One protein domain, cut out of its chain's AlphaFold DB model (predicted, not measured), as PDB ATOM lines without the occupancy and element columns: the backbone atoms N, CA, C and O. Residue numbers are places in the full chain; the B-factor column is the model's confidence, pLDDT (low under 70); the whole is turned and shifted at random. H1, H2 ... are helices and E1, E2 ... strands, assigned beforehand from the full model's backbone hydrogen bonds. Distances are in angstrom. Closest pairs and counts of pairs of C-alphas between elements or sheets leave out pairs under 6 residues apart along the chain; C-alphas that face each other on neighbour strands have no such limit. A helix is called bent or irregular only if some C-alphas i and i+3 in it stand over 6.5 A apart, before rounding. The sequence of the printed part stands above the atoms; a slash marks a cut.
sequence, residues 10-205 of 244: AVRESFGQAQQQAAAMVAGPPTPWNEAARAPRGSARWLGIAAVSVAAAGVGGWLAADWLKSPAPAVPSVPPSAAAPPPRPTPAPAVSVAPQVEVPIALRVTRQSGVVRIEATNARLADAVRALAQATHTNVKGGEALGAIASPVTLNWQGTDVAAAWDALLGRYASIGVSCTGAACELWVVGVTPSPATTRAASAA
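Overview. This is residues 10 to 205 of the 244 residues of an uncharacterized protein of Rhizobacter sp. Root404 (UniProt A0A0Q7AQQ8). Two small three-stranded sheets, E1 E2 E4 and E3 E6 E5, enclose the helices H3 and H5 between them, with H4 packed at one end. From this small body a very long stretch with no named element, residues 39 to 105, sweeps out in a wide open loop; H1 and H2 before it and H6 after the last strand stand free. The order is H1 H2 E1 E2 H3 E3 H4 E4 H5 E5 E6 H6 over 196 printed residues, mixed in class; the first sheet is antiparallel and the second mixed. The whole is extended, with a radius of gyration of the C-alphas of 26.9 A and spans of 94 by 50 by 34 A.

Arrangement. H1, residues 10 to 27, is apart from H2, residues 32 to 38. E1, residues 106 to 112, and E2, residues 115 to 124, form a hairpin, with N 108 and O 119 at 2.8 A. E2 bends by 90 degrees at residue 121. H3, residues 125 to 135, is on the twisted sheet E1 E2 E4, where E4 is residues 152 to 159, at a height of 8.1 A; the C-alphas of Arg 111 and Ala 135 are its closest pair with E1, 5.8 A. E2 and E4 are antiparallel, with N 118 and O 157 at 2.8 A. H4, residues 143 to 148, follows E3, residues 138 to 141, and only just touches H3, with 3 pairs of C-alphas within 8 A, the closest being Ala 126 and Gly 147 at 6.0 A. H5, residues 162 to 170, is on the same face of the sheet E1 E2 E4 as H3, an arrangement of two layers, helices on one face of a sheet. E5, residues 174 to 181, and E6, residues 184 to 192, form a hairpin, with N 186 and O 179 at 2.8 A. E3 and E6 are parallel, with N 139 and O 185 at 2.8 A. H3, H4 and H5 are on the sheet E3 E6 E5, again two layers; the closest C-alphas of H5 and E5 are Ala 163 and Val 178, 6.2 A. H6, residues 196 to 205, stands free. In H1, H3, H5 and H6 every O i to N i+4 pair is within hydrogen-bond range; H2 has 0 of 3, and 0 of 4 O i to N i+3 pairs, and H4 has 0 of 2, and 2 of 3.

Along the chain. H1 begins at C-alpha 10 (-15.467, -3.487, -48.372) and is 26.1 A long. H2 is irregular, but only just: C-alphas 32 and 35 are 6.52 A apart. E2 measures 22.6 A, E5 22.3 A and E6 23.8 A. H6 ends at C-alpha 205 (-19.052, 0.745, -13.288).

Size, cuts and confidence. The C-alphas of Arg 45 and Ala 84, the two farthest apart, are 94.0 A apart. The printed part has no cut. The link from H2 to E1 is long, 67 residues; the others are tight. Mean pLDDT of the printed part is 77.1, with 71 residues under 70, among them residues 27 to 78 and 195 to 205.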
ATOM      1  N   ALA A  10     -14.898  -4.683 -47.750       71.50
ATOM      2  CA  ALA A  10     -15.467  -3.487 -48.372       71.50
ATOM      3  C   ALA A  10     -15.956  -2.420 -47.366       71.50
ATOM      4  O   ALA A  10     -15.864  -1.227 -47.639       71.50
ATOM      5  N   VAL A  11     -16.443  -2.822 -46.184       75.69
ATOM      6  CA  VAL A  11     -16.914  -1.882 -45.146       75.69
ATOM      7  C   VAL A  11     -15.741  -1.212 -44.420       75.69
ATOM      8  O   VAL A  11     -15.856  -0.072 -43.980       75.69
ATOM      9  N   ARG A  12     -14.589  -1.887 -44.305       77.69
ATOM     10  CA  ARG A  12     -13.380  -1.260 -43.738       77.69
ATOM     11  C   ARG A  12     -12.782  -0.229 -44.684       77.69
ATOM     12  O   ARG A  12     -12.310   0.808 -44.227       77.69
ATOM     13  N   GLU A  13     -12.822  -0.509 -45.979       82.06
ATOM     14  CA  GLU A  13     -12.252   0.364 -47.001       82.06
ATOM     15  C   GLU A  13     -13.049   1.669 -47.133       82.06
ATOM     16  O   GLU A  13     -12.467   2.754 -47.103       82.06
ATOM     17  N   SER A  14     -14.385   1.588 -47.121       79.12
ATOM     18  CA  SER A  14     -15.248   2.775 -47.149       79.12
ATOM     19  C   SER A  14     -15.094   3.653 -45.903       79.12
ATOM     20  O   SER A  14     -15.088   4.881 -46.008       79.12
ATOM     21  N   PHE A  15     -14.899   3.051 -44.724       81.12
ATOM     22  CA  PHE A  15     -14.683   3.802 -43.487       81.12
ATOM     23  C   PHE A  15     -13.329   4.531 -43.475       81.12
ATOM     24  O   PHE A  15     -13.248   5.676 -43.025       81.12
ATOM     25  N   GLY A  16     -12.275   3.911 -44.019       83.56
ATOM     26  CA  GLY A  16     -10.968   4.555 -44.184       83.56
ATOM     27  C   GLY A  16     -11.023   5.751 -45.140       83.56
ATOM     28  O   GLY A  16     -10.465   6.809 -44.847       83.56
ATOM     29  N   GLN A  17     -11.764   5.618 -46.240       82.38
ATOM     30  CA  GLN A  17     -11.925   6.679 -47.236       82.38
ATOM     31  C   GLN A  17     -12.748   7.860 -46.693       82.38
ATOM     32  O   GLN A  17     -12.383   9.018 -46.903       82.38
ATOM     33  N   ALA A  18     -13.801   7.579 -45.918       77.50
ATOM     34  CA  ALA A  18     -14.589   8.604 -45.235       77.50
ATOM     35  C   ALA A  18     -13.764   9.368 -44.183       77.50
ATOM     36  O   ALA A  18     -13.866  10.592 -44.096       77.50
ATOM     37  N   GLN A  19     -12.894   8.682 -43.426       78.44
ATOM     38  CA  GLN A  19     -11.982   9.362 -42.498       78.44
ATOM     39  C   GLN A  19     -10.953  10.240 -43.216       78.44
ATOM     40  O   GLN A  19     -10.686  11.349 -42.755       78.44
ATOM     41  N   GLN A  20     -10.409   9.797 -44.351       78.19
ATOM     42  CA  GLN A  20      -9.480  10.614 -45.140       78.19
ATOM     43  C   GLN A  20     -10.152  11.864 -45.718       78.19
ATOM     44  O   GLN A  20      -9.573  12.946 -45.665       78.19
ATOM     45  N   GLN A  21     -11.389  11.749 -46.212       77.94
ATOM     46  CA  GLN A  21     -12.146  12.907 -46.695       77.94
ATOM     47  C   GLN A  21     -12.492  13.885 -45.565       77.94
ATOM     48  O   GLN A  21     -12.377  15.095 -45.752       77.94
ATOM     49  N   ALA A  22     -12.844  13.385 -44.377       69.94
ATOM     50  CA  ALA A  22     -13.075  14.229 -43.207       69.94
ATOM     51  C   ALA A  22     -11.793  14.956 -42.759       69.94
ATOM     52  O   ALA A  22     -11.831  16.155 -42.487       69.94
ATOM     53  N   ALA A  23     -10.644  14.270 -42.753       70.94
ATOM     54  CA  ALA A  23      -9.355  14.880 -42.429       70.94
ATOM     55  C   ALA A  23      -8.950  15.962 -43.448       70.94
ATOM     56  O   ALA A  23      -8.474  17.027 -43.055       70.94
ATOM     57  N   ALA A  24      -9.197  15.733 -44.742       72.12
ATOM     58  CA  ALA A  24      -8.922  16.710 -45.794       72.12
ATOM     59  C   ALA A  24      -9.805  17.968 -45.686       72.12
ATOM     60  O   ALA A  24      -9.332  19.072 -45.946       72.12
ATOM     61  N   MET A  25     -11.066  17.828 -45.261       72.00
ATOM     62  CA  MET A  25     -11.962  18.973 -45.055       72.00
ATOM     63  C   MET A  25     -11.602  19.803 -43.814       72.00
ATOM     64  O   MET A  25     -11.768  21.019 -43.835       72.00
ATOM     65  N   VAL A  26     -11.073  19.177 -42.758       72.31
ATOM     66  CA  VAL A  26     -10.597  19.886 -41.552       72.31
ATOM     67  C   VAL A  26      -9.271  20.607 -41.804       72.31
ATOM     68  O   VAL A  26      -9.038  21.667 -41.230       72.31
ATOM     69  N   ALA A  27      -8.414  20.068 -42.675       65.31
ATOM     70  CA  ALA A  27      -7.121  20.676 -42.982       65.31
ATOM     71  C   ALA A  27      -7.233  22.019 -43.724       65.31
ATOM     72  O   ALA A  27      -6.301  22.817 -43.649       65.31
ATOM     73  N   GLY A  28      -8.359  22.289 -44.400       54.56
ATOM     74  CA  GLY A  28      -8.534  23.474 -45.240       54.56
ATOM     75  C   GLY A  28      -7.500  23.559 -46.380       54.56
ATOM     76  O   GLY A  28      -6.488  22.858 -46.386       54.56
ATOM     77  N   PRO A  29      -7.718  24.402 -47.402       62.91
ATOM     78  CA  PRO A  29      -6.626  24.748 -48.303       62.91
ATOM     79  C   PRO A  29      -5.512  25.412 -47.475       62.91
ATOM     80  O   PRO A  29      -5.830  26.255 -46.627       62.91
ATOM     81  N   PRO A  30      -4.227  25.065 -47.687       55.06
ATOM     82  CA  PRO A  30      -3.135  25.751 -47.016       55.06
ATOM     83  C   PRO A  30      -3.276  27.242 -47.307       55.06
ATOM     84  O   PRO A  30      -3.245  27.674 -48.461       55.06
ATOM     85  N   THR A  31      -3.499  28.035 -46.266       53.19
ATOM     86  CA  THR A  31      -3.491  29.482 -46.403       53.19
ATOM     87  C   THR A  31      -2.087  29.887 -46.868       53.19
ATOM     88  O   THR A  31      -1.105  29.526 -46.215       53.19
ATOM     89  N   PRO A  32      -1.946  30.649 -47.970       55.75
ATOM     90  CA  PRO A  32      -0.641  31.005 -48.546       55.75
ATOM     91  C   PRO A  32       0.213  31.926 -47.651       55.75
ATOM     92  O   PRO A  32       1.288  32.366 -48.039       55.75
ATOM     93  N   TRP A  33      -0.237  32.229 -46.432       59.53
ATOM     94  CA  TRP A  33       0.432  33.148 -45.514       59.53
ATOM     95  C   TRP A  33       1.603  32.517 -44.742       59.53
ATOM     96  O   TRP A  33       2.421  33.250 -44.187       59.53
ATOM     97  N   ASN A  34       1.747  31.185 -44.741       51.12
ATOM     98  CA  ASN A  34       2.792  30.501 -43.964       51.12
ATOM     99  C   ASN A  34       4.170  30.432 -44.656       51.12
ATOM    100  O   ASN A  34       5.156  30.083 -44.005       51.12
ATOM    101  N   GLU A  35       4.290  30.817 -45.930       47.22
ATOM    102  CA  GLU A  35       5.591  30.890 -46.621       47.22
ATOM    103  C   GLU A  35       6.320  32.231 -46.422       47.22
ATOM    104  O   GLU A  35       7.530  32.314 -46.632       47.22
ATOM    105  N   ALA A  36       5.647  33.267 -45.910       51.84
ATOM    106  CA  ALA A  36       6.271  34.576 -45.687       51.84
ATOM    107  C   ALA A  36       7.240  34.618 -44.482       51.84
ATOM    108  O   ALA A  36       7.987  35.584 -44.324       51.84
ATOM    109  N   ALA A  37       7.275  33.583 -43.633       53.53
ATOM    110  CA  ALA A  37       8.081  33.574 -42.406       53.53
ATOM    111  C   ALA A  37       9.503  32.990 -42.564       53.53
ATOM    112  O   ALA A  37      10.269  32.989 -41.600       53.53
ATOM    113  N   ARG A  38       9.896  32.522 -43.760       48.69
ATOM    114  CA  ARG A  38      11.273  32.065 -44.058       48.69
ATOM    115  C   ARG A  38      12.035  33.006 -44.994       48.69
ATOM    116  O   ARG A  38      12.835  32.558 -45.808       48.69
ATOM    117  N   ALA A  39      11.837  34.314 -44.865       43.28
ATOM    118  CA  ALA A  39      12.763  35.270 -45.464       43.28
ATOM    119  C   ALA A  39      13.980  35.458 -44.531       43.28
ATOM    120  O   ALA A  39      13.800  35.880 -43.382       43.28
ATOM    121  N   PRO A  40      15.219  35.158 -44.969       48.28
ATOM    122  CA  PRO A  40      16.407  35.545 -44.221       48.28
ATOM    123  C   PRO A  40      16.416  37.069 -44.065       48.28
ATOM    124  O   PRO A  40      16.140  37.806 -45.011       48.28
ATOM    125  N   ARG A  41      16.709  37.544 -42.849       50.47
ATOM    126  CA  ARG A  41      16.868  38.969 -42.522       50.47
ATOM    127  C   ARG A  41      18.086  39.526 -43.266       50.47
ATOM    128  O   ARG A  41      19.172  39.616 -42.709       50.47
ATOM    129  N   GLY A  42      17.896  39.867 -44.533       44.75
ATOM    130  CA  GLY A  42      18.877  40.498 -45.401       44.75
ATOM    131  C   GLY A  42      18.229  41.687 -46.091       44.75
ATOM    132  O   GLY A  42      17.411  41.530 -46.987       44.75
ATOM    133  N   SER A  43      18.573  42.873 -45.603       58.12
ATOM    134  CA  SER A  43      18.412  44.192 -46.220       58.12
ATOM    135  C   SER A  43      18.158  44.210 -47.736       58.12
ATOM    136  O   SER A  43      19.055  43.853 -48.491       58.12
ATOM    137  N   ALA A  44      17.027  44.769 -48.179       44.69
ATOM    138  CA  ALA A  44      16.982  45.692 -49.319       44.69
ATOM    139  C   ALA A  44      15.564  46.229 -49.558       44.69
ATOM    140  O   ALA A  44      14.611  45.489 -49.775       44.69
ATOM    141  N   ARG A  45      15.481  47.561 -49.545       62.31
ATOM    142  CA  ARG A  45      14.457  48.409 -50.166       62.31
ATOM    143  C   ARG A  45      13.899  47.794 -51.454       62.31
ATOM    144  O   ARG A  45      14.708  47.568 -52.335       62.31
ATOM    145  N   TRP A  46      12.578  47.687 -51.611       44.50
ATOM    146  CA  TRP A  46      11.891  47.935 -52.889       44.50
ATOM    147  C   TRP A  46      10.405  48.252 -52.656       44.50
ATOM    148  O   TRP A  46       9.710  47.589 -51.890       44.50
ATOM    149  N   LEU A  47       9.966  49.331 -53.302       58.66
ATOM    150  CA  LEU A  47       8.580  49.757 -53.489       58.66
ATOM    151  C   LEU A  47       7.836  48.767 -54.400       58.66
ATOM    152  O   LEU A  47       8.445  48.248 -55.330       58.66
ATOM    153  N   GLY A  48       6.512  48.640 -54.238       43.81
ATOM    154  CA  GLY A  48       5.639  48.256 -55.359       43.81
ATOM    155  C   GLY A  48       4.462  47.334 -55.033       43.81
ATOM    156  O   GLY A  48       4.607  46.124 -55.046       43.81
ATOM    157  N   ILE A  49       3.303  47.950 -54.780       49.72
ATOM    158  CA  ILE A  49       1.964  47.645 -55.332       49.72
ATOM    159  C   ILE A  49       1.645  46.175 -55.683       49.72
ATOM    160  O   ILE A  49       2.165  45.653 -56.660       49.72
ATOM    161  N   ALA A  50       0.618  45.610 -55.034       43.97
ATOM    162  CA  ALA A  50      -0.602  45.136 -55.712       43.97
ATOM    163  C   ALA A  50      -1.652  44.683 -54.687       43.97
ATOM    164  O   ALA A  50      -1.524  43.645 -54.043       43.97
ATOM    165  N   ALA A  51      -2.721  45.470 -54.565       48.66
ATOM    166  CA  ALA A  51      -3.979  45.004 -54.012       48.66
ATOM    167  C   ALA A  51      -4.604  44.017 -55.008       48.66
ATOM    168  O   ALA A  51      -4.878  44.390 -56.148       48.66
ATOM    169  N   VAL A  52      -4.834  42.777 -54.581       43.16
ATOM    170  CA  VAL A  52      -5.658  41.817 -55.322       43.16
ATOM    171  C   VAL A  52      -6.874  41.501 -54.469       43.16
ATOM    172  O   VAL A  52      -6.811  40.769 -53.485       43.16
ATOM    173  N   SER A  53      -7.987  42.109 -54.855       42.97
ATOM    174  CA  SER A  53      -9.321  41.765 -54.389       42.97
ATOM    175  C   SER A  53      -9.711  40.402 -54.958       42.97
ATOM    176  O   SER A  53      -9.785  40.251 -56.176       42.97
ATOM    177  N   VAL A  54     -10.029  39.433 -54.099       45.12
ATOM    178  CA  VAL A  54     -10.811  38.256 -54.498       45.12
ATOM    179  C   VAL A  54     -12.101  38.258 -53.694       45.12
ATOM    180  O   VAL A  54     -12.151  37.848 -52.538       45.12
ATOM    181  N   ALA A  55     -13.149  38.763 -54.334       47.03
ATOM    182  CA  ALA A  55     -14.521  38.449 -53.992       47.03
ATOM    183  C   ALA A  55     -14.921  37.201 -54.784       47.03
ATOM    184  O   ALA A  55     -14.801  37.226 -56.005       47.03
ATOM    185  N   ALA A  56     -15.410  36.151 -54.121       39.44
ATOM    186  CA  ALA A  56     -16.460  35.275 -54.654       39.44
ATOM    187  C   ALA A  56     -16.861  34.171 -53.659       39.44
ATOM    188  O   ALA A  56     -16.039  33.376 -53.227       39.44
ATOM    189  N   ALA A  57     -18.174  34.112 -53.428       44.00
ATOM    190  CA  ALA A  57     -18.997  32.910 -53.287       44.00
ATOM    191  C   ALA A  57     -18.748  31.945 -52.109       44.00
ATOM    192  O   ALA A  57     -17.894  31.067 -52.139       44.00
ATOM    193  N   GLY A  58     -19.661  32.018 -51.136       36.34
ATOM    194  CA  GLY A  58     -19.885  30.981 -50.129       36.34
ATOM    195  C   GLY A  58     -21.248  31.104 -49.446       36.34
ATOM    196  O   GLY A  58     -21.356  30.936 -48.239       36.34
ATOM    197  N   VAL A  59     -22.286  31.465 -50.208       49.53
ATOM    198  CA  VAL A  59     -23.687  31.387 -49.772       49.53
ATOM    199  C   VAL A  59     -24.115  29.926 -49.900       49.53
ATOM    200  O   VAL A  59     -24.250  29.429 -51.013       49.53
ATOM    201  N   GLY A  60     -24.317  29.230 -48.783       44.44
ATOM    202  CA  GLY A  60     -24.861  27.870 -48.810       44.44
ATOM    203  C   GLY A  60     -24.613  27.095 -47.526       44.44
ATOM    204  O   GLY A  60     -23.669  26.321 -47.448       44.44
ATOM    205  N   GLY A  61     -25.465  27.287 -46.518       40.56
ATOM    206  CA  GLY A  61     -25.375  26.499 -45.285       40.56
ATOM    207  C   GLY A  61     -26.435  26.790 -44.225       40.56
ATOM    208  O   GLY A  61     -26.169  26.589 -43.049       40.56
ATOM    209  N   TRP A  62     -27.616  27.281 -44.605       49.44
ATOM    210  CA  TRP A  62     -28.727  27.548 -43.679       49.44
ATOM    211  C   TRP A  62     -29.993  26.820 -44.137       49.44
ATOM    212  O   TRP A  62     -30.949  27.474 -44.522       49.44
ATOM    213  N   LEU A  63     -30.011  25.480 -44.159       50.66
ATOM    214  CA  LEU A  63     -31.241  24.705 -44.435       50.66
ATOM    215  C   LEU A  63     -31.311  23.334 -43.719       50.66
ATOM    216  O   LEU A  63     -31.953  22.416 -44.218       50.66
ATOM    217  N   ALA A  64     -30.684  23.154 -42.548       49.34
ATOM    218  CA  ALA A  64     -30.742  21.862 -41.839       49.34
ATOM    219  C   ALA A  64     -31.038  21.945 -40.327       49.34
ATOM    220  O   ALA A  64     -30.674  21.036 -39.588       49.34
ATOM    221  N   ALA A  65     -31.704  23.004 -39.850       47.78
ATOM    222  CA  ALA A  65     -31.993  23.176 -38.417       47.78
ATOM    223  C   ALA A  65     -33.454  22.896 -37.995       47.78
ATOM    224  O   ALA A  65     -33.781  23.096 -36.831       47.78
ATOM    225  N   ASP A  66     -34.324  22.407 -38.890       50.53
ATOM    226  CA  ASP A  66     -35.769  22.287 -38.595       50.53
ATOM    227  C   ASP A  66     -36.269  20.867 -38.235       50.53
ATOM    228  O   ASP A  66     -37.444  20.678 -37.944       50.53
ATOM    229  N   TRP A  67     -35.411  19.838 -38.208       56.62
ATOM    230  CA  TRP A  67     -35.892  18.438 -38.228       56.62
ATOM    231  C   TRP A  67     -35.811  17.611 -36.934       56.62
ATOM    232  O   TRP A  67     -36.086  16.415 -36.974       56.62
ATOM    233  N   LEU A  68     -35.522  18.190 -35.762       57.88
ATOM    234  CA  LEU A  68     -35.545  17.433 -34.489       57.88
ATOM    235  C   LEU A  68     -36.488  18.004 -33.417       57.88
ATOM    236  O   LEU A  68     -36.223  17.929 -32.217       57.88
ATOM    237  N   LYS A  69     -37.656  18.510 -33.824       54.59
ATOM    238  CA  LYS A  69     -38.783  18.694 -32.897       54.59
ATOM    239  C   LYS A  69     -39.511  17.357 -32.696       54.59
ATOM    240  O   LYS A  69     -40.628  17.170 -33.165       54.59
ATOM    241  N   SER A  70     -38.875  16.402 -32.017       63.16
ATOM    242  CA  SER A  70     -39.564  15.187 -31.575       63.16
ATOM    243  C   SER A  70     -40.571  15.547 -30.472       63.16
ATOM    244  O   SER A  70     -40.166  16.110 -29.451       63.16
ATOM    245  N   PRO A  71     -41.875  15.259 -30.637       62.59
ATOM    246  CA  PRO A  71     -42.842  15.417 -29.561       62.59
ATOM    247  C   PRO A  71     -42.532  14.402 -28.455       62.59
ATOM    248  O   PRO A  71     -42.428  13.202 -28.706       62.59
ATOM    249  N   ALA A  72     -42.349  14.896 -27.231       67.94
ATOM    250  CA  ALA A  72     -42.146  14.053 -26.061       67.94
ATOM    251  C   ALA A  72     -43.390  13.169 -25.831       67.94
ATOM    252  O   ALA A  72     -44.506  13.697 -25.825       67.94
ATOM    253  N   PRO A  73     -43.242  11.846 -25.633       67.94
ATOM    254  CA  PRO A  73     -44.360  10.999 -25.244       67.94
ATOM    255  C   PRO A  73     -44.860  11.421 -23.858       67.94
ATOM    256  O   PRO A  73     -44.082  11.555 -22.913       67.94
ATOM    257  N   ALA A  74     -46.169  11.644 -23.748       62.81
ATOM    258  CA  ALA A  74     -46.833  11.919 -22.483       62.81
ATOM    259  C   ALA A  74     -46.643  10.722 -21.541       62.81
ATOM    260  O   ALA A  74     -47.124   9.620 -21.808       62.81
ATOM    261  N   VAL A  75     -45.912  10.935 -20.449       69.44
ATOM    262  CA  VAL A  75     -45.712   9.927 -19.409       69.44
ATOM    263  C   VAL A  75     -46.966   9.913 -18.522       69.44
ATOM    264  O   VAL A  75     -47.351  10.973 -18.026       69.44
ATOM    265  N   PRO A  76     -47.631   8.763 -18.315       69.88
ATOM    266  CA  PRO A  76     -48.767   8.678 -17.406       69.88
ATOM    267  C   PRO A  76     -48.317   8.910 -15.957       69.88
ATOM    268  O   PRO A  76     -47.437   8.218 -15.446       69.88
ATOM    269  N   SER A  77     -48.944   9.880 -15.289       60.31
ATOM    270  CA  SER A  77     -48.784  10.124 -13.854       60.31
ATOM    271  C   SER A  77     -49.388   8.970 -13.054       60.31
ATOM    272  O   SER A  77     -50.608   8.837 -12.964       60.31
ATOM    273  N   VAL A  78     -48.533   8.138 -12.460       69.94
ATOM    274  CA  VAL A  78     -48.930   7.112 -11.488       69.94
ATOM    275  C   VAL A  78     -49.062   7.779 -10.110       69.94
ATOM    276  O   VAL A  78     -48.131   8.470  -9.690       69.94
ATOM    277  N   PRO A  79     -50.190   7.618  -9.393       72.38
ATOM    278  CA  PRO A  79     -50.350   8.177  -8.054       72.38
ATOM    279  C   PRO A  79     -49.350   7.541  -7.072       72.38
ATOM    280  O   PRO A  79     -49.104   6.332  -7.150       72.38
ATOM    281  N   PRO A  80     -48.780   8.310  -6.126       67.12
ATOM    282  CA  PRO A  80     -47.897   7.756  -5.111       67.12
ATOM    283  C   PRO A  80     -48.687   6.796  -4.215       67.12
ATOM    284  O   PRO A  80     -49.602   7.191  -3.494       67.12
ATOM    285  N   SER A  81     -48.330   5.512  -4.275       69.06
ATOM    286  CA  SER A  81     -48.796   4.506  -3.327       69.06
ATOM    287  C   SER A  81     -48.210   4.833  -1.953       69.06
ATOM    288  O   SER A  81     -46.992   4.931  -1.799       69.06
ATOM    289  N   ALA A  82     -49.082   5.051  -0.969       63.16
ATOM    290  CA  ALA A  82     -48.713   5.306   0.416       63.16
ATOM    291  C   ALA A  82     -48.061   4.050   1.019       63.16
ATOM    292  O   ALA A  82     -48.732   3.178   1.568       63.16
ATOM    293  N   ALA A  83     -46.741   3.944   0.876       61.41
ATOM    294  CA  ALA A  83     -45.945   2.915   1.524       61.41
ATOM    295  C   ALA A  83     -45.792   3.231   3.019       61.41
ATOM    296  O   ALA A  83     -45.528   4.368   3.414       61.41
ATOM    297  N   ALA A  84     -45.979   2.196   3.837       69.75
ATOM    298  CA  ALA A  84     -45.850   2.222   5.286       69.75
ATOM    299  C   ALA A  84     -44.488   2.788   5.751       69.75
ATOM    300  O   ALA A  84     -43.483   2.629   5.051       69.75
ATOM    301  N   PRO A  85     -44.432   3.424   6.937       70.88
ATOM    302  CA  PRO A  85     -43.206   4.014   7.464       70.88
ATOM    303  C   PRO A  85     -42.106   2.948   7.619       70.88
ATOM    304  O   PRO A  85     -42.356   1.903   8.227       70.88
ATOM    305  N   PRO A  86     -40.890   3.186   7.092       74.06
ATOM    306  CA  PRO A  86     -39.785   2.253   7.245       74.06
ATOM    307  C   PRO A  86     -39.355   2.147   8.719       74.06
ATOM    308  O   PRO A  86     -39.449   3.127   9.467       74.06
ATOM    309  N   PRO A  87     -38.864   0.974   9.155       74.00
ATOM    310  CA  PRO A  87     -38.329   0.790  10.497       74.00
ATOM    311  C   PRO A  87     -37.168   1.759  10.749       74.00
ATOM    312  O   PRO A  87     -36.298   1.960   9.902       74.00
ATOM    313  N   ARG A  88     -37.185   2.376  11.935       70.12
ATOM    314  CA  ARG A  88     -36.205   3.368  12.384       70.12
ATOM    315  C   ARG A  88     -34.799   2.731  12.382       70.12
ATOM    316  O   ARG A  88     -34.593   1.783  13.139       70.12
ATOM    317  N   PRO A  89     -33.846   3.211  11.560       67.88
ATOM    318  CA  PRO A  89     -32.512   2.629  11.504       67.88
ATOM    319  C   PRO A  89     -31.774   2.860  12.826       67.88
ATOM    320  O   PRO A  89     -31.743   3.971  13.357       67.88
ATOM    321  N   THR A  90     -31.197   1.788  13.363       76.25
ATOM    322  CA  THR A  90     -30.287   1.820  14.511       76.25
ATOM    323  C   THR A  90     -29.085   2.709  14.167       76.25
ATOM    324  O   THR A  90     -28.497   2.523  13.100       76.25
ATOM    325  N   PRO A  91     -28.711   3.684  15.017       71.56
ATOM    326  CA  PRO A  91     -27.600   4.583  14.732       71.56
ATOM    327  C   PRO A  91     -26.296   3.787  14.620       71.56
ATOM    328  O   PRO A  91     -25.847   3.164  15.582       71.56
ATOM    329  N   ALA A  92     -25.703   3.799  13.425       72.56
ATOM    330  CA  ALA A  92     -24.360   3.287  13.204       72.56
ATOM    331  C   ALA A  92     -23.354   4.130  14.015       72.56
ATOM    332  O   ALA A  92     -23.546   5.345  14.141       72.56
ATOM    333  N   PRO A  93     -22.299   3.517  14.578       73.38
ATOM    334  CA  PRO A  93     -21.289   4.233  15.348       73.38
ATOM    335  C   PRO A  93     -20.694   5.372  14.515       73.38
ATOM    336  O   PRO A  93     -20.363   5.186  13.344       73.38
ATOM    337  N   ALA A  94     -20.588   6.554  15.126       69.50
ATOM    338  CA  ALA A  94     -20.042   7.747  14.497       69.50
ATOM    339  C   ALA A  94     -18.594   7.484  14.065       69.50
ATOM    340  O   ALA A  94     -17.673   7.465  14.880       69.50
ATOM    341  N   VAL A  95     -18.403   7.240  12.770       72.81
ATOM    342  CA  VAL A  95     -17.076   7.113  12.175       72.81
ATOM    343  C   VAL A  95     -16.418   8.484  12.264       72.81
ATOM    344  O   VAL A  95     -16.930   9.464  11.724       72.81
ATOM    345  N   SER A  96     -15.306   8.558  12.994       72.12
ATOM    346  CA  SER A  96     -14.494   9.767  13.118       72.12
ATOM    347  C   SER A  96     -13.987  10.151  11.725       72.12
ATOM    348  O   SER A  96     -13.149   9.461  11.145       72.12
ATOM    349  N   VAL A  97     -14.568  11.200  11.143       72.50
ATOM    350  CA  VAL A  97     -14.162  11.716   9.835       72.50
ATOM    351  C   VAL A  97     -12.771  12.315  10.006       72.50
ATOM    352  O   VAL A  97     -12.602  13.291  10.736       72.50
ATOM    353  N   ALA A  98     -11.771  11.705   9.368       75.62
ATOM    354  CA  ALA A  98     -10.409  12.222   9.368       75.62
ATOM    355  C   ALA A  98     -10.397  13.681   8.863       75.62
ATOM    356  O   ALA A  98     -11.163  14.012   7.950       75.62
ATOM    357  N   PRO A  99      -9.554  14.556   9.441       73.00
ATOM    358  CA  PRO A  99      -9.489  15.958   9.055       73.00
ATOM    359  C   PRO A  99      -9.195  16.071   7.559       73.00
ATOM    360  O   PRO A  99      -8.210  15.527   7.057       73.00
ATOM    361  N   GLN A 100     -10.079  16.759   6.842       73.38
ATOM    362  CA  GLN A 100      -9.877  17.068   5.433       73.38
ATOM    363  C   GLN A 100      -8.701  18.040   5.348       73.38
ATOM    364  O   GLN A 100      -8.771  19.149   5.873       73.38
ATOM    365  N   VAL A 101      -7.600  17.601   4.738       81.75
ATOM    366  CA  VAL A 101      -6.452  18.468   4.461       81.75
ATOM    367  C   VAL A 101      -6.925  19.538   3.483       81.75
ATOM    368  O   VAL A 101      -7.235  19.234   2.332       81.75
ATOM    369  N   GLU A 102      -7.025  20.779   3.951       80.38
ATOM    370  CA  GLU A 102      -7.393  21.913   3.113       80.38
ATOM    371  C   GLU A 102      -6.277  22.156   2.096       80.38
ATOM    372  O   GLU A 102      -5.157  22.541   2.435       80.38
ATOM    373  N   VAL A 103      -6.560  21.833   0.837       83.50
ATOM    374  CA  VAL A 103      -5.585  21.966  -0.240       83.50
ATOM    375  C   VAL A 103      -5.560  23.431  -0.683       83.50
ATOM    376  O   VAL A 103      -6.610  23.960  -1.055       83.50
ATOM    377  N   PRO A 104      -4.396  24.105  -0.682       86.19
ATOM    378  CA  PRO A 104      -4.316  25.505  -1.070       86.19
ATOM    379  C   PRO A 104      -4.727  25.688  -2.536       86.19
ATOM    380  O   PRO A 104      -4.252  24.972  -3.425       86.19
ATOM    381  N   ILE A 105      -5.592  26.675  -2.775       92.31
ATOM    382  CA  ILE A 105      -6.019  27.107  -4.107       92.31
ATOM    383  C   ILE A 105      -5.325  28.435  -4.402       92.31
ATOM    384  O   ILE A 105      -5.573  29.434  -3.729       92.31
ATOM    385  N   ALA A 106      -4.457  28.451  -5.410       94.81
ATOM    386  CA  ALA A 106      -3.762  29.659  -5.843       94.81
ATOM    387  C   ALA A 106      -3.804  29.781  -7.367       94.81
ATOM    388  O   ALA A 106      -3.541  28.817  -8.083       94.81
ATOM    389  N   LEU A 107      -4.125  30.976  -7.861       97.44
ATOM    390  CA  LEU A 107      -4.088  31.306  -9.281       97.44
ATOM    391  C   LEU A 107      -3.500  32.704  -9.457       97.44
ATOM    392  O   LEU A 107      -4.045  33.687  -8.956       97.44
ATOM    393  N   ARG A 108      -2.405  32.793 -10.204       97.56
ATOM    394  CA  ARG A 108      -1.772  34.046 -10.596       97.56
ATOM    395  C   ARG A 108      -1.379  33.952 -12.059       97.56
ATOM    396  O   ARG A 108      -0.594  33.096 -12.451       97.56
ATOM    397  N   VAL A 109      -1.925  34.859 -12.860       97.62
ATOM    398  CA  VAL A 109      -1.525  35.033 -14.255       97.62
ATOM    399  C   VAL A 109      -1.099  36.476 -14.439       97.62
ATOM    400  O   VAL A 109      -1.857  37.393 -14.127       97.62
ATOM    401  N   THR A 110       0.130  36.691 -14.893       97.62
ATOM    402  CA  THR A 110       0.673  38.031 -15.118       97.62
ATOM    403  C   THR A 110       1.330  38.118 -16.484       97.62
ATOM    404  O   THR A 110       1.862  37.139 -17.006       97.62
ATOM    405  N   ARG A 111       1.299  39.320 -17.064       96.06
ATOM    406  CA  ARG A 111       2.045  39.656 -18.273       96.06
ATOM    407  C   ARG A 111       2.912  40.876 -17.988       96.06
ATOM    408  O   ARG A 111       2.388  41.959 -17.753       96.06
ATOM    409  N   GLN A 112       4.229  40.694 -17.963       96.12
ATOM    410  CA  GLN A 112       5.198  41.748 -17.656       96.12
ATOM    411  C   GLN A 112       6.287  41.756 -18.721       96.12
ATOM    412  O   GLN A 112       6.888  40.723 -18.997       96.12
ATOM    413  N   SER A 113       6.525  42.912 -19.344       95.00
ATOM    414  CA  SER A 113       7.564  43.073 -20.378       95.00
ATOM    415  C   SER A 113       7.468  42.045 -21.517       95.00
ATOM    416  O   SER A 113       8.474  41.555 -22.017       95.00
ATOM    417  N   GLY A 114       6.241  41.669 -21.901       93.69
ATOM    418  CA  GLY A 114       5.985  40.651 -22.926       93.69
ATOM    419  C   GLY A 114       6.111  39.197 -22.450       93.69
ATOM    420  O   GLY A 114       5.762  38.298 -23.205       93.69
ATOM    421  N   VAL A 115       6.530  38.956 -21.207       97.50
ATOM    422  CA  VAL A 115       6.586  37.623 -20.598       97.50
ATOM    423  C   VAL A 115       5.263  37.324 -19.908       97.50
ATOM    424  O   VAL A 115       4.819  38.079 -19.044       97.50
ATOM    425  N   VAL A 116       4.645  36.209 -20.275       97.94
ATOM    426  CA  VAL A 116       3.471  35.645 -19.616       97.94
ATOM    427  C   VAL A 116       3.948  34.648 -18.560       97.94
ATOM    428  O   VAL A 116       4.817  33.816 -18.824       97.94
ATOM    429  N   ARG A 117       3.395  34.741 -17.351       98.38
ATOM    430  CA  ARG A 117       3.632  33.797 -16.257       98.38
ATOM    431  C   ARG A 117       2.299  33.271 -15.740       98.38
ATOM    432  O   ARG A 117       1.389  34.059 -15.489       98.38
ATOM    433  N   ILE A 118       2.204  31.955 -15.585       98.38
ATOM    434  CA  ILE A 118       1.030  31.239 -15.090       98.38
ATOM    435  C   ILE A 118       1.472  30.412 -13.886       98.38
ATOM    436  O   ILE A 118       2.276  29.496 -14.023       98.38
ATOM    437  N   GLU A 119       0.929  30.728 -12.719       98.06
ATOM    438  CA  GLU A 119       1.098  29.975 -11.480       98.06
ATOM    439  C   GLU A 119      -0.295  29.540 -11.011       98.06
ATOM    440  O   GLU A 119      -1.073  30.333 -10.480       98.06
ATOM    441  N   ALA A 120      -0.636  28.279 -11.252       97.75
ATOM    442  CA  ALA A 120      -1.893  27.662 -10.858       97.75
ATOM    443  C   ALA A 120      -1.603  26.476  -9.933       97.75
ATOM    444  O   ALA A 120      -0.810  25.600 -10.269       97.75
ATOM    445  N   THR A 121      -2.252  26.442  -8.773       97.75
ATOM    446  CA  THR A 121      -2.206  25.341  -7.804       97.75
ATOM    447  C   THR A 121      -3.638  24.987  -7.440       97.75
ATOM    448  O   THR A 121      -4.332  25.798  -6.830       97.75
ATOM    449  N   ASN A 122      -4.088  23.805  -7.869       95.62
ATOM    450  CA  ASN A 122      -5.472  23.335  -7.724       95.62
ATOM    451  C   ASN A 122      -6.542  24.352  -8.170       95.62
ATOM    452  O   ASN A 122      -7.652  24.382  -7.640       95.62
ATOM    453  N   ALA A 123      -6.216  25.190  -9.155       96.25
ATOM    454  CA  ALA A 123      -7.130  26.201  -9.667       96.25
ATOM    455  C   ALA A 123      -8.181  25.563 -10.582       96.25
ATOM    456  O   ALA A 123      -7.903  24.581 -11.271       96.25
ATOM    457  N   ARG A 124      -9.387  26.133 -10.651       95.00
ATOM    458  CA  ARG A 124     -10.383  25.694 -11.638       95.00
ATOM    459  C   ARG A 124      -9.929  26.106 -13.037       95.00
ATOM    460  O   ARG A 124      -9.542  27.257 -13.242       95.00
ATOM    461  N   LEU A 125     -10.032  25.195 -14.007       95.44
ATOM    462  CA  LEU A 125      -9.625  25.453 -15.394       95.44
ATOM    463  C   LEU A 125     -10.291  26.712 -15.972       95.44
ATOM    464  O   LEU A 125      -9.617  27.550 -16.562       95.44
ATOM    465  N   ALA A 126     -11.596  26.881 -15.743       94.38
ATOM    466  CA  ALA A 126     -12.350  28.041 -16.216       94.38
ATOM    467  C   ALA A 126     -11.806  29.379 -15.674       94.38
ATOM    468  O   ALA A 126     -11.767  30.369 -16.408       94.38
ATOM    469  N   ASP A 127     -11.348  29.406 -14.418       95.56
ATOM    470  CA  ASP A 127     -10.776  30.607 -13.804       95.56
ATOM    471  C   ASP A 127      -9.384  30.901 -14.377       95.56
ATOM    472  O   ASP A 127      -9.085  32.050 -14.707       95.56
ATOM    473  N   ALA A 128      -8.562  29.866 -14.587       96.94
ATOM    474  CA  ALA A 128      -7.251  30.002 -15.223       96.94
ATOM    475  C   ALA A 128      -7.354  30.517 -16.670       96.94
ATOM    476  O   ALA A 128      -6.615  31.423 -17.055       96.94
ATOM    477  N   VAL A 129      -8.312  30.003 -17.450       97.12
ATOM    478  CA  VAL A 129      -8.595  30.459 -18.823       97.12
ATOM    479  C   VAL A 129      -9.038  31.918 -18.834       97.12
ATOM    480  O   VAL A 129      -8.536  32.705 -19.636       97.12
ATOM    481  N   ARG A 130      -9.939  32.311 -17.925       97.00
ATOM    482  CA  ARG A 130     -10.395  33.703 -17.809       97.00
ATOM    483  C   ARG A 130      -9.244  34.641 -17.443       97.00
ATOM    484  O   ARG A 130      -9.118  35.699 -18.056       97.00
ATOM    485  N   ALA A 131      -8.404  34.252 -16.484       97.38
ATOM    486  CA  ALA A 131      -7.250  35.041 -16.060       97.38
ATOM    487  C   ALA A 131      -6.213  35.192 -17.187       97.38
ATOM    488  O   ALA A 131      -5.714  36.295 -17.415       97.38
ATOM    489  N   LEU A 132      -5.932  34.118 -17.934       97.44
ATOM    490  CA  LEU A 132      -5.029  34.173 -19.083       97.44
ATOM    491  C   LEU A 132      -5.589  35.051 -20.203       97.44
ATOM    492  O   LEU A 132      -4.887  35.949 -20.654       97.44
ATOM    493  N   ALA A 133      -6.864  34.887 -20.565       97.31
ATOM    494  CA  ALA A 133      -7.523  35.713 -21.578       97.31
ATOM    495  C   ALA A 133      -7.471  37.212 -21.253       97.31
ATOM    496  O   ALA A 133      -7.219  38.027 -22.141       97.31
ATOM    497  N   GLN A 134      -7.661  37.578 -19.982       96.88
ATOM    498  CA  GLN A 134      -7.526  38.960 -19.522       96.88
ATOM    499  C   GLN A 134      -6.081  39.463 -19.631       96.88
ATOM    500  O   GLN A 134      -5.860  40.568 -20.120       96.88
ATOM    501  N   ALA A 135      -5.097  38.655 -19.225       96.31
ATOM    502  CA  ALA A 135      -3.683  39.027 -19.265       96.31
ATOM    503  C   ALA A 135      -3.120  39.158 -20.694       96.31
ATOM    504  O   ALA A 135      -2.187  39.932 -20.918       96.31
ATOM    505  N   THR A 136      -3.663  38.410 -21.659       95.88
ATOM    506  CA  THR A 136      -3.201  38.383 -23.058       95.88
ATOM    507  C   THR A 136      -4.145  39.081 -24.037       95.88
ATOM    508  O   THR A 136      -3.912  39.006 -25.239       95.88
ATOM    509  N   HIS A 137      -5.202  39.745 -23.554       95.69
ATOM    510  CA  HIS A 137      -6.242  40.369 -24.387       95.69
ATOM    511  C   HIS A 137      -6.788  39.420 -25.471       95.69
ATOM    512  O   HIS A 137      -6.921  39.781 -26.641       95.69
ATOM    513  N   THR A 138      -7.061  38.170 -25.091       97.56
ATOM    514  CA  THR A 138      -7.506  37.119 -26.014       97.56
ATOM    515  C   THR A 138      -9.024  36.952 -25.977       97.56
ATOM    516  O   THR A 138      -9.613  36.810 -24.906       97.56
ATOM    517  N   ASN A 139      -9.664  36.931 -27.146       97.31
ATOM    518  CA  ASN A 139     -11.078  36.599 -27.298       97.31
ATOM    519  C   ASN A 139     -11.240  35.079 -27.418       97.31
ATOM    520  O   ASN A 139     -10.719  34.474 -28.353       97.31
ATOM    521  N   VAL A 140     -11.951  34.463 -26.474       97.38
ATOM    522  CA  VAL A 140     -12.134  33.007 -26.419       97.38
ATOM    523  C   VAL A 140     -13.489  32.632 -27.020       97.38
ATOM    524  O   VAL A 140     -14.536  33.041 -26.518       97.38
ATOM    525  N   LYS A 141     -13.472  31.825 -28.081       96.69
ATOM    526  CA  LYS A 141     -14.647  31.254 -28.751       96.69
ATOM    527  C   LYS A 141     -14.801  29.781 -28.364       96.69
ATOM    528  O   LYS A 141     -13.823  29.034 -28.391       96.69
ATOM    529  N   GLY A 142     -16.020  29.361 -28.019       91.88
ATOM    530  CA  GLY A 142     -16.298  27.989 -27.573       91.88
ATOM    531  C   GLY A 142     -15.920  27.712 -26.112       91.88
ATOM    532  O   GLY A 142     -15.731  26.562 -25.716       91.88
ATOM    533  N   GLY A 143     -15.757  28.761 -25.295       88.94
ATOM    534  CA  GLY A 143     -15.346  28.637 -23.891       88.94
ATOM    535  C   GLY A 143     -16.377  27.935 -22.999       88.94
ATOM    536  O   GLY A 143     -16.021  27.402 -21.950       88.94
ATOM    537  N   GLU A 144     -17.640  27.876 -23.414       89.94
ATOM    538  CA  GLU A 144     -18.716  27.168 -22.720       89.94
ATOM    539  C   GLU A 144     -18.433  25.667 -22.568       89.94
ATOM    540  O   GLU A 144     -18.731  25.094 -21.519       89.94
ATOM    541  N   ALA A 145     -17.768  25.048 -23.550       89.31
ATOM    542  CA  ALA A 145     -17.388  23.639 -23.492       89.31
ATOM    543  C   ALA A 145     -16.360  23.359 -22.379       89.31
ATOM    544  O   ALA A 145     -16.356  22.279 -21.787       89.31
ATOM    545  N   LEU A 146     -15.525  24.348 -22.042       90.06
ATOM    546  CA  LEU A 146     -14.537  24.240 -20.965       90.06
ATOM    547  C   LEU A 146     -15.187  24.295 -19.577       90.06
ATOM    548  O   LEU A 146     -14.626  23.763 -18.621       90.06
ATOM    549  N   GLY A 147     -16.381  24.888 -19.454       88.06
ATOM    550  CA  GLY A 147     -17.121  24.963 -18.191       88.06
ATOM    551  C   GLY A 147     -17.552  23.597 -17.648       88.06
ATOM    552  O   GLY A 147     -17.726  23.446 -16.440       88.06
ATOM    553  N   ALA A 148     -17.669  22.588 -18.516       88.19
ATOM    554  CA  ALA A 148     -17.979  21.214 -18.122       88.19
ATOM    555  C   ALA A 148     -16.777  20.476 -17.497       88.19
ATOM    556  O   ALA A 148     -16.944  19.427 -16.872       88.19
ATOM    557  N   ILE A 149     -15.559  21.007 -17.649       89.19
ATOM    558  CA  ILE A 149     -14.336  20.385 -17.144       89.19
ATOM    559  C   ILE A 149     -14.100  20.858 -15.707       89.19
ATOM    560  O   ILE A 149     -13.515  21.910 -15.456       89.19
ATOM    561  N   ALA A 150     -14.532  20.047 -14.742       88.38
ATOM    562  CA  ALA A 150     -14.349  20.317 -13.313       88.38
ATOM    563  C   ALA A 150     -12.929  20.011 -12.793       88.38
ATOM    564  O   ALA A 150     -12.672  20.110 -11.593       88.38
ATOM    565  N   SER A 151     -12.006  19.593 -13.663       88.06
ATOM    566  CA  SER A 151     -10.667  19.176 -13.249       88.06
ATOM    567  C   SER A 151      -9.840  20.361 -12.734       88.06
ATOM    568  O   SER A 151      -9.749  21.384 -13.421       88.06
ATOM    569  N   PRO A 152      -9.206  20.233 -11.555       93.56
ATOM    570  CA  PRO A 152      -8.260  21.231 -11.085       93.56
ATOM    571  C   PRO A 152      -7.004  21.227 -11.963       93.56
ATOM    572  O   PRO A 152      -6.573  20.189 -12.473       93.56
ATOM    573  N   VAL A 153      -6.404  22.401 -12.108       95.38
ATOM    574  CA  VAL A 153      -5.168  22.630 -12.849       95.38
ATOM    575  C   VAL A 153      -4.065  22.975 -11.867       95.38
ATOM    576  O   VAL A 153      -4.215  23.858 -11.018       95.38
ATOM    577  N   THR A 154      -2.936  22.292 -12.025       96.12
ATOM    578  CA  THR A 154      -1.673  22.669 -11.395       96.12
ATOM    579  C   THR A 154      -0.639  22.869 -12.494       96.12
ATOM    580  O   THR A 154      -0.301  21.925 -13.208       96.12
ATOM    581  N   LEU A 155      -0.195  24.111 -12.670       97.12
ATOM    582  CA  LEU A 155       0.689  24.532 -13.750       97.12
ATOM    583  C   LEU A 155       1.594  25.662 -13.255       97.12
ATOM    584  O   LEU A 155       1.109  26.655 -12.722       97.12
ATOM    585  N   ASN A 156       2.897  25.522 -13.480       97.94
ATOM    586  CA  ASN A 156       3.850  26.620 -13.391       97.94
ATOM    587  C   ASN A 156       4.503  26.768 -14.765       97.94
ATOM    588  O   ASN A 156       5.192  25.856 -15.223       97.94
ATOM    589  N   TRP A 157       4.216  27.871 -15.445       98.25
ATOM    590  CA  TRP A 157       4.679  28.124 -16.802       98.25
ATOM    591  C   TRP A 157       5.113  29.580 -16.965       98.25
ATOM    592  O   TRP A 157       4.491  30.495 -16.420       98.25
ATOM    593  N   GLN A 158       6.174  29.801 -17.740       98.44
ATOM    594  CA  GLN A 158       6.676  31.128 -18.079       98.44
ATOM    595  C   GLN A 158       7.227  31.138 -19.509       98.44
ATOM    596  O   GLN A 158       8.004  30.259 -19.878       98.44
ATOM    597  N   GLY A 159       6.885  32.163 -20.287       97.94
ATOM    598  CA  GLY A 159       7.386  32.326 -21.650       97.94
ATOM    599  C   GLY A 159       6.920  33.622 -22.306       97.94
ATOM    600  O   GLY A 159       6.113  34.362 -21.749       97.94
ATOM    601  N   THR A 160       7.450  33.926 -23.487       97.25
ATOM    602  CA  THR A 160       7.075  35.116 -24.278       97.25
ATOM    603  C   THR A 160       6.004  34.827 -25.329       97.25
ATOM    604  O   THR A 160       5.378  35.755 -25.839       97.25
ATOM    605  N   ASP A 161       5.777  33.554 -25.646       96.00
ATOM    606  CA  ASP A 161       4.828  33.124 -26.666       96.00
ATOM    607  C   ASP A 161       3.442  32.857 -26.057       96.00
ATOM    608  O   ASP A 161       3.266  31.985 -25.204       96.00
ATOM    609  N   VAL A 162       2.446  33.622 -26.512       95.81
ATOM    610  CA  VAL A 162       1.049  33.503 -26.077       95.81
ATOM    611  C   VAL A 162       0.424  32.189 -26.552       95.81
ATOM    612  O   VAL A 162      -0.349  31.592 -25.806       95.81
ATOM    613  N   ALA A 163       0.764  31.703 -27.750       95.19
ATOM    614  CA  ALA A 163       0.240  30.437 -28.256       95.19
ATOM    615  C   ALA A 163       0.756  29.261 -27.412       95.19
ATOM    616  O   ALA A 163      -0.032  28.408 -27.004       95.19
ATOM    617  N   ALA A 164       2.042  29.278 -27.052       96.69
ATOM    618  CA  ALA A 164       2.628  28.284 -26.152       96.69
ATOM    619  C   ALA A 164       2.023  28.335 -24.735       96.69
ATOM    620  O   ALA A 164       1.845  27.292 -24.106       96.69
ATOM    621  N   ALA A 165       1.665  29.526 -24.238       97.94
ATOM    622  CA  ALA A 165       0.971  29.676 -22.956       97.94
ATOM    623  C   ALA A 165      -0.409  28.996 -22.974       97.94
ATOM    624  O   ALA A 165      -0.783  28.297 -22.029       97.94
ATOM    625  N   TRP A 166      -1.159  29.191 -24.063       97.62
ATOM    626  CA  TRP A 166      -2.466  28.568 -24.263       97.62
ATOM    627  C   TRP A 166      -2.370  27.052 -24.418       97.62
ATOM    628  O   TRP A 166      -3.157  26.342 -23.795       97.62
ATOM    629  N   ASP A 167      -1.394  26.555 -25.175       96.50
ATOM    630  CA  ASP A 167      -1.146  25.118 -25.323       96.50
ATOM    631  C   ASP A 167      -0.763  24.465 -23.985       96.50
ATOM    632  O   ASP A 167      -1.337  23.448 -23.599       96.50
ATOM    633  N   ALA A 168       0.103  25.106 -23.195       97.50
ATOM    634  CA  ALA A 168       0.472  24.609 -21.871       97.50
ATOM    635  C   ALA A 168      -0.731  24.503 -20.913       97.50
ATOM    636  O   ALA A 168      -0.790  23.577 -20.098       97.50
ATOM    637  N   LEU A 169      -1.685  25.438 -21.004       97.25
ATOM    638  CA  LEU A 169      -2.886  25.455 -20.168       97.25
ATOM    639  C   LEU A 169      -3.976  24.490 -20.663       97.25
ATOM    640  O   LEU A 169      -4.597  23.807 -19.847       97.25
ATOM    641  N   LEU A 170      -4.235  24.448 -21.973       96.69
ATOM    642  CA  LEU A 170      -5.401  23.779 -22.562       96.69
ATOM    643  C   LEU A 170      -5.082  22.507 -23.347       96.69
ATOM    644  O   LEU A 170      -5.980  21.679 -23.479       96.69
ATOM    645  N   GLY A 171      -3.849  22.294 -23.805       94.75
ATOM    646  CA  GLY A 171      -3.489  21.199 -24.717       94.75
ATOM    647  C   GLY A 171      -3.743  19.792 -24.162       94.75
ATOM    648  O   GLY A 171      -3.853  18.831 -24.917       94.75
ATOM    649  N   ARG A 172      -3.906  19.649 -22.838       93.88
ATOM    650  CA  ARG A 172      -4.307  18.378 -22.195       93.88
ATOM    651  C   ARG A 172      -5.816  18.145 -22.140       93.88
ATOM    652  O   ARG A 172      -6.244  17.028 -21.863       93.88
ATOM    653  N   TYR A 173      -6.604  19.198 -22.313       93.94
ATOM    654  CA  TYR A 173      -8.046  19.209 -22.070       93.94
ATOM    655  C   TYR A 173      -8.847  19.445 -23.346       93.94
ATOM    656  O   TYR A 173     -10.002  19.029 -23.430       93.94
ATOM    657  N   ALA A 174      -8.262  20.133 -24.322       95.25
ATOM    658  CA  ALA A 174      -8.931  20.497 -25.550       95.25
ATOM    659  C   ALA A 174      -7.949  20.668 -26.709       95.25
ATOM    660  O   ALA A 174      -6.822  21.129 -26.532       95.25
ATOM    661  N   SER A 175      -8.430  20.374 -27.912       94.31
ATOM    662  CA  SER A 175      -7.789  20.813 -29.146       94.31
ATOM    663  C   SER A 175      -8.128  22.285 -29.367       94.31
ATOM    664  O   SER A 175      -9.308  22.646 -29.432       94.31
ATOM    665  N   ILE A 176      -7.107  23.130 -29.479       96.38
ATOM    666  CA  ILE A 176      -7.259  24.581 -29.623       96.38
ATOM    667  C   ILE A 176      -6.606  25.093 -30.907       96.38
ATOM    668  O   ILE A 176      -5.624  24.530 -31.386       96.38
ATOM    669  N   GLY A 177      -7.143  26.186 -31.440       95.94
ATOM    670  CA  GLY A 177      -6.484  27.030 -32.432       95.94
ATOM    671  C   GLY A 177      -6.293  28.434 -31.869       95.94
ATOM    672  O   GLY A 177      -7.184  28.943 -31.187       95.94
ATOM    673  N   VAL A 178      -5.151  29.062 -32.149       96.31
ATOM    674  CA  VAL A 178      -4.848  30.439 -31.732       96.31
ATOM    675  C   VAL A 178      -4.382  31.235 -32.943       96.31
ATOM    676  O   VAL A 178      -3.510  30.785 -33.682       96.31
ATOM    677  N   SER A 179      -4.946  32.422 -33.136       95.56
ATOM    678  CA  SER A 179      -4.494  33.395 -34.132       95.56
ATOM    679  C   SER A 179      -4.288  34.736 -33.453       95.56
ATOM    680  O   SER A 179      -5.157  35.191 -32.714       95.56
ATOM    681  N   CYS A 180      -3.152  35.381 -33.693       92.75
ATOM    682  CA  CYS A 180      -2.863  36.695 -33.136       92.75
ATOM    683  C   CYS A 180      -2.682  37.708 -34.264       92.75
ATOM    684  O   CYS A 180      -1.809  37.553 -35.118       92.75
ATOM    685  N   THR A 181      -3.482  38.771 -34.231       92.25
ATOM    686  CA  THR A 181      -3.413  39.890 -35.173       92.25
ATOM    687  C   THR A 181      -2.978  41.131 -34.400       92.25
ATOM    688  O   THR A 181      -3.779  41.813 -33.756       92.25
ATOM    689  N   GLY A 182      -1.673  41.414 -34.416       88.94
ATOM    690  CA  GLY A 182      -1.087  42.495 -33.623       88.94
ATOM    691  C   GLY A 182      -1.124  42.189 -32.122       88.94
ATOM    692  O   GLY A 182      -0.493  41.239 -31.670       88.94
ATOM    693  N   ALA A 183      -1.833  43.014 -31.346       86.25
ATOM    694  CA  ALA A 183      -1.939  42.868 -29.889       86.25
ATOM    695  C   ALA A 183      -3.154  42.045 -29.425       86.25
ATOM    696  O   ALA A 183      -3.248  41.730 -28.241       86.25
ATOM    697  N   ALA A 184      -4.083  41.726 -30.329       90.25
ATOM    698  CA  ALA A 184      -5.267  40.933 -30.028       90.25
ATOM    699  C   ALA A 184      -5.069  39.498 -30.519       90.25
ATOM    700  O   ALA A 184      -4.582  39.282 -31.630       90.25
ATOM    701  N   CYS A 185      -5.477  38.527 -29.707       95.50
ATOM    702  CA  CYS A 185      -5.516  37.128 -30.117       95.50
ATOM    703  C   CYS A 185      -6.953  36.606 -30.086       95.50
ATOM    704  O   CYS A 185      -7.748  36.982 -29.225       95.50
ATOM    705  N   GLU A 186      -7.275  35.716 -31.008       97.44
ATOM    706  CA  GLU A 186      -8.484  34.908 -30.993       97.44
ATOM    707  C   GLU A 186      -8.099  33.460 -30.707       97.44
ATOM    708  O   GLU A 186      -7.124  32.938 -31.253       97.44
ATOM    709  N   LEU A 187      -8.855  32.828 -29.813       97.75
ATOM    710  CA  LEU A 187      -8.709  31.426 -29.465       97.75
ATOM    711  C   LEU A 187     -10.010  30.695 -29.780       97.75
ATOM    712  O   LEU A 187     -11.078  31.115 -29.334       97.75
ATOM    713  N   TRP A 188      -9.912  29.583 -30.501       97.31
ATOM    714  CA  TRP A 188     -11.033  28.697 -30.800       97.31
ATOM    715  C   TRP A 188     -10.816  27.345 -30.137       97.31
ATOM    716  O   TRP A 188      -9.790  26.695 -30.345       97.31
ATOM    717  N   VAL A 189     -11.802  26.908 -29.362       95.69
ATOM    718  CA  VAL A 189     -11.848  25.548 -28.822       95.69
ATOM    719  C   VAL A 189     -12.512  24.648 -29.864       95.69
ATOM    720  O   VAL A 189     -13.696  24.805 -30.153       95.69
ATOM    721  N   VAL A 190     -11.749  23.727 -30.453       92.69
ATOM    722  CA  VAL A 190     -12.213  22.853 -31.548       92.69
ATOM    723  C   VAL A 190     -12.877  21.587 -31.003       92.69
ATOM    724  O   VAL A 190     -13.824  21.070 -31.588       92.69
ATOM    725  N   GLY A 191     -12.412  21.092 -29.857       90.06
ATOM    726  CA  GLY A 191     -13.008  19.942 -29.189       90.06
ATOM    727  C   GLY A 191     -12.428  19.735 -27.800       90.06
ATOM    728  O   GLY A 191     -11.273  20.071 -27.556       90.06
ATOM    729  N   VAL A 192     -13.226  19.177 -26.892       90.31
ATOM    730  CA  VAL A 192     -12.783  18.801 -25.544       90.31
ATOM    731  C   VAL A 192     -12.409  17.326 -25.523       90.31
ATOM    732  O   VAL A 192     -13.168  16.470 -25.980       90.31
ATOM    733  N   THR A 193     -11.228  17.014 -25.005       84.12
ATOM    734  CA  THR A 193     -10.794  15.633 -24.817       84.12
ATOM    735  C   THR A 193     -11.329  15.163 -23.466       84.12
ATOM    736  O   THR A 193     -10.950  15.726 -22.435       84.12
ATOM    737  N   PRO A 194     -12.227  14.164 -23.416       71.19
ATOM    738  CA  PRO A 194     -12.696  13.654 -22.139       71.19
ATOM    739  C   PRO A 194     -11.503  13.087 -21.368       71.19
ATOM    740  O   PRO A 194     -10.721  12.298 -21.899       71.19
ATOM    741  N   SER A 195     -11.359  13.506 -20.109       66.81
ATOM    742  CA  SER A 195     -10.285  13.009 -19.253       66.81
ATOM    743  C   SER A 195     -10.359  11.478 -19.167       66.81
ATOM    744  O   SER A 195     -11.422  10.943 -18.827       66.81
ATOM    745  N   PRO A 196      -9.252  10.748 -19.409       59.41
ATOM    746  CA  PRO A 196      -9.251   9.286 -19.365       59.41
ATOM    747  C   PRO A 196      -9.609   8.740 -17.972       59.41
ATOM    748  O   PRO A 196     -10.057   7.597 -17.850       59.41
ATOM    749  N   ALA A 197      -9.464   9.554 -16.917       59.06
ATOM    750  CA  ALA A 197      -9.886   9.201 -15.564       59.06
ATOM    751  C   ALA A 197     -11.408   8.986 -15.467       59.06
ATOM    752  O   ALA A 197     -11.855   8.034 -14.824       59.06
ATOM    753  N   THR A 198     -12.202   9.803 -16.167       57.66
ATOM    754  CA  THR A 198     -13.662   9.653 -16.230       57.66
ATOM    755  C   THR A 198     -14.048   8.402 -17.014       57.66
ATOM    756  O   THR A 198     -14.943   7.663 -16.604       57.66
ATOM    757  N   THR A 199     -13.325   8.101 -18.096       58.44
ATOM    758  CA  THR A 199     -13.557   6.891 -18.892       58.44
ATOM    759  C   THR A 199     -13.303   5.631 -18.068       58.44
ATOM    760  O   THR A 199     -14.120   4.718 -18.094       58.44
ATOM    761  N   ARG A 200     -12.234   5.589 -17.258       57.66
ATOM    762  CA  ARG A 200     -11.924   4.418 -16.422       57.66
ATOM    763  C   ARG A 200     -12.962   4.184 -15.317       57.66
ATOM    764  O   ARG A 200     -13.290   3.030 -15.059       57.66
ATOM    765  N   ALA A 201     -13.517   5.234 -14.707       59.44
ATOM    766  CA  ALA A 201     -14.588   5.099 -13.715       59.44
ATOM    767  C   ALA A 201     -15.909   4.611 -14.344       59.44
ATOM    768  O   ALA A 201     -16.555   3.715 -13.804       59.44
ATOM    769  N   ALA A 202     -16.269   5.135 -15.521       60.28
ATOM    770  CA  ALA A 202     -17.441   4.674 -16.265       60.28
ATOM    771  C   ALA A 202     -17.281   3.216 -16.736       60.28
ATOM    772  O   ALA A 202     -18.199   2.408 -16.598       60.28
ATOM    773  N   SER A 203     -16.094   2.844 -17.224       59.41
ATOM    774  CA  SER A 203     -15.783   1.464 -17.602       59.41
ATOM    775  C   SER A 203     -15.720   0.516 -16.402       59.41
ATOM    776  O   SER A 203     -16.110  -0.636 -16.543       59.41
ATOM    777  N   ALA A 204     -15.287   0.969 -15.220       59.34
ATOM    778  CA  ALA A 204     -15.314   0.160 -13.999       59.34
ATOM    779  C   ALA A 204     -16.750  -0.095 -13.507       59.34
ATOM    780  O   ALA A 204     -17.066  -1.213 -13.106       59.34
ATOM    781  N   ALA A 205     -17.634   0.902 -13.609       57.59
ATOM    782  CA  ALA A 205     -19.052   0.745 -13.288       57.59
ATOM    783  C   ALA A 205     -19.776  -0.207 -14.261       57.59
ATOM    784  O   ALA A 205     -20.650  -0.963 -13.849       57.59
TER     785      ALA A 205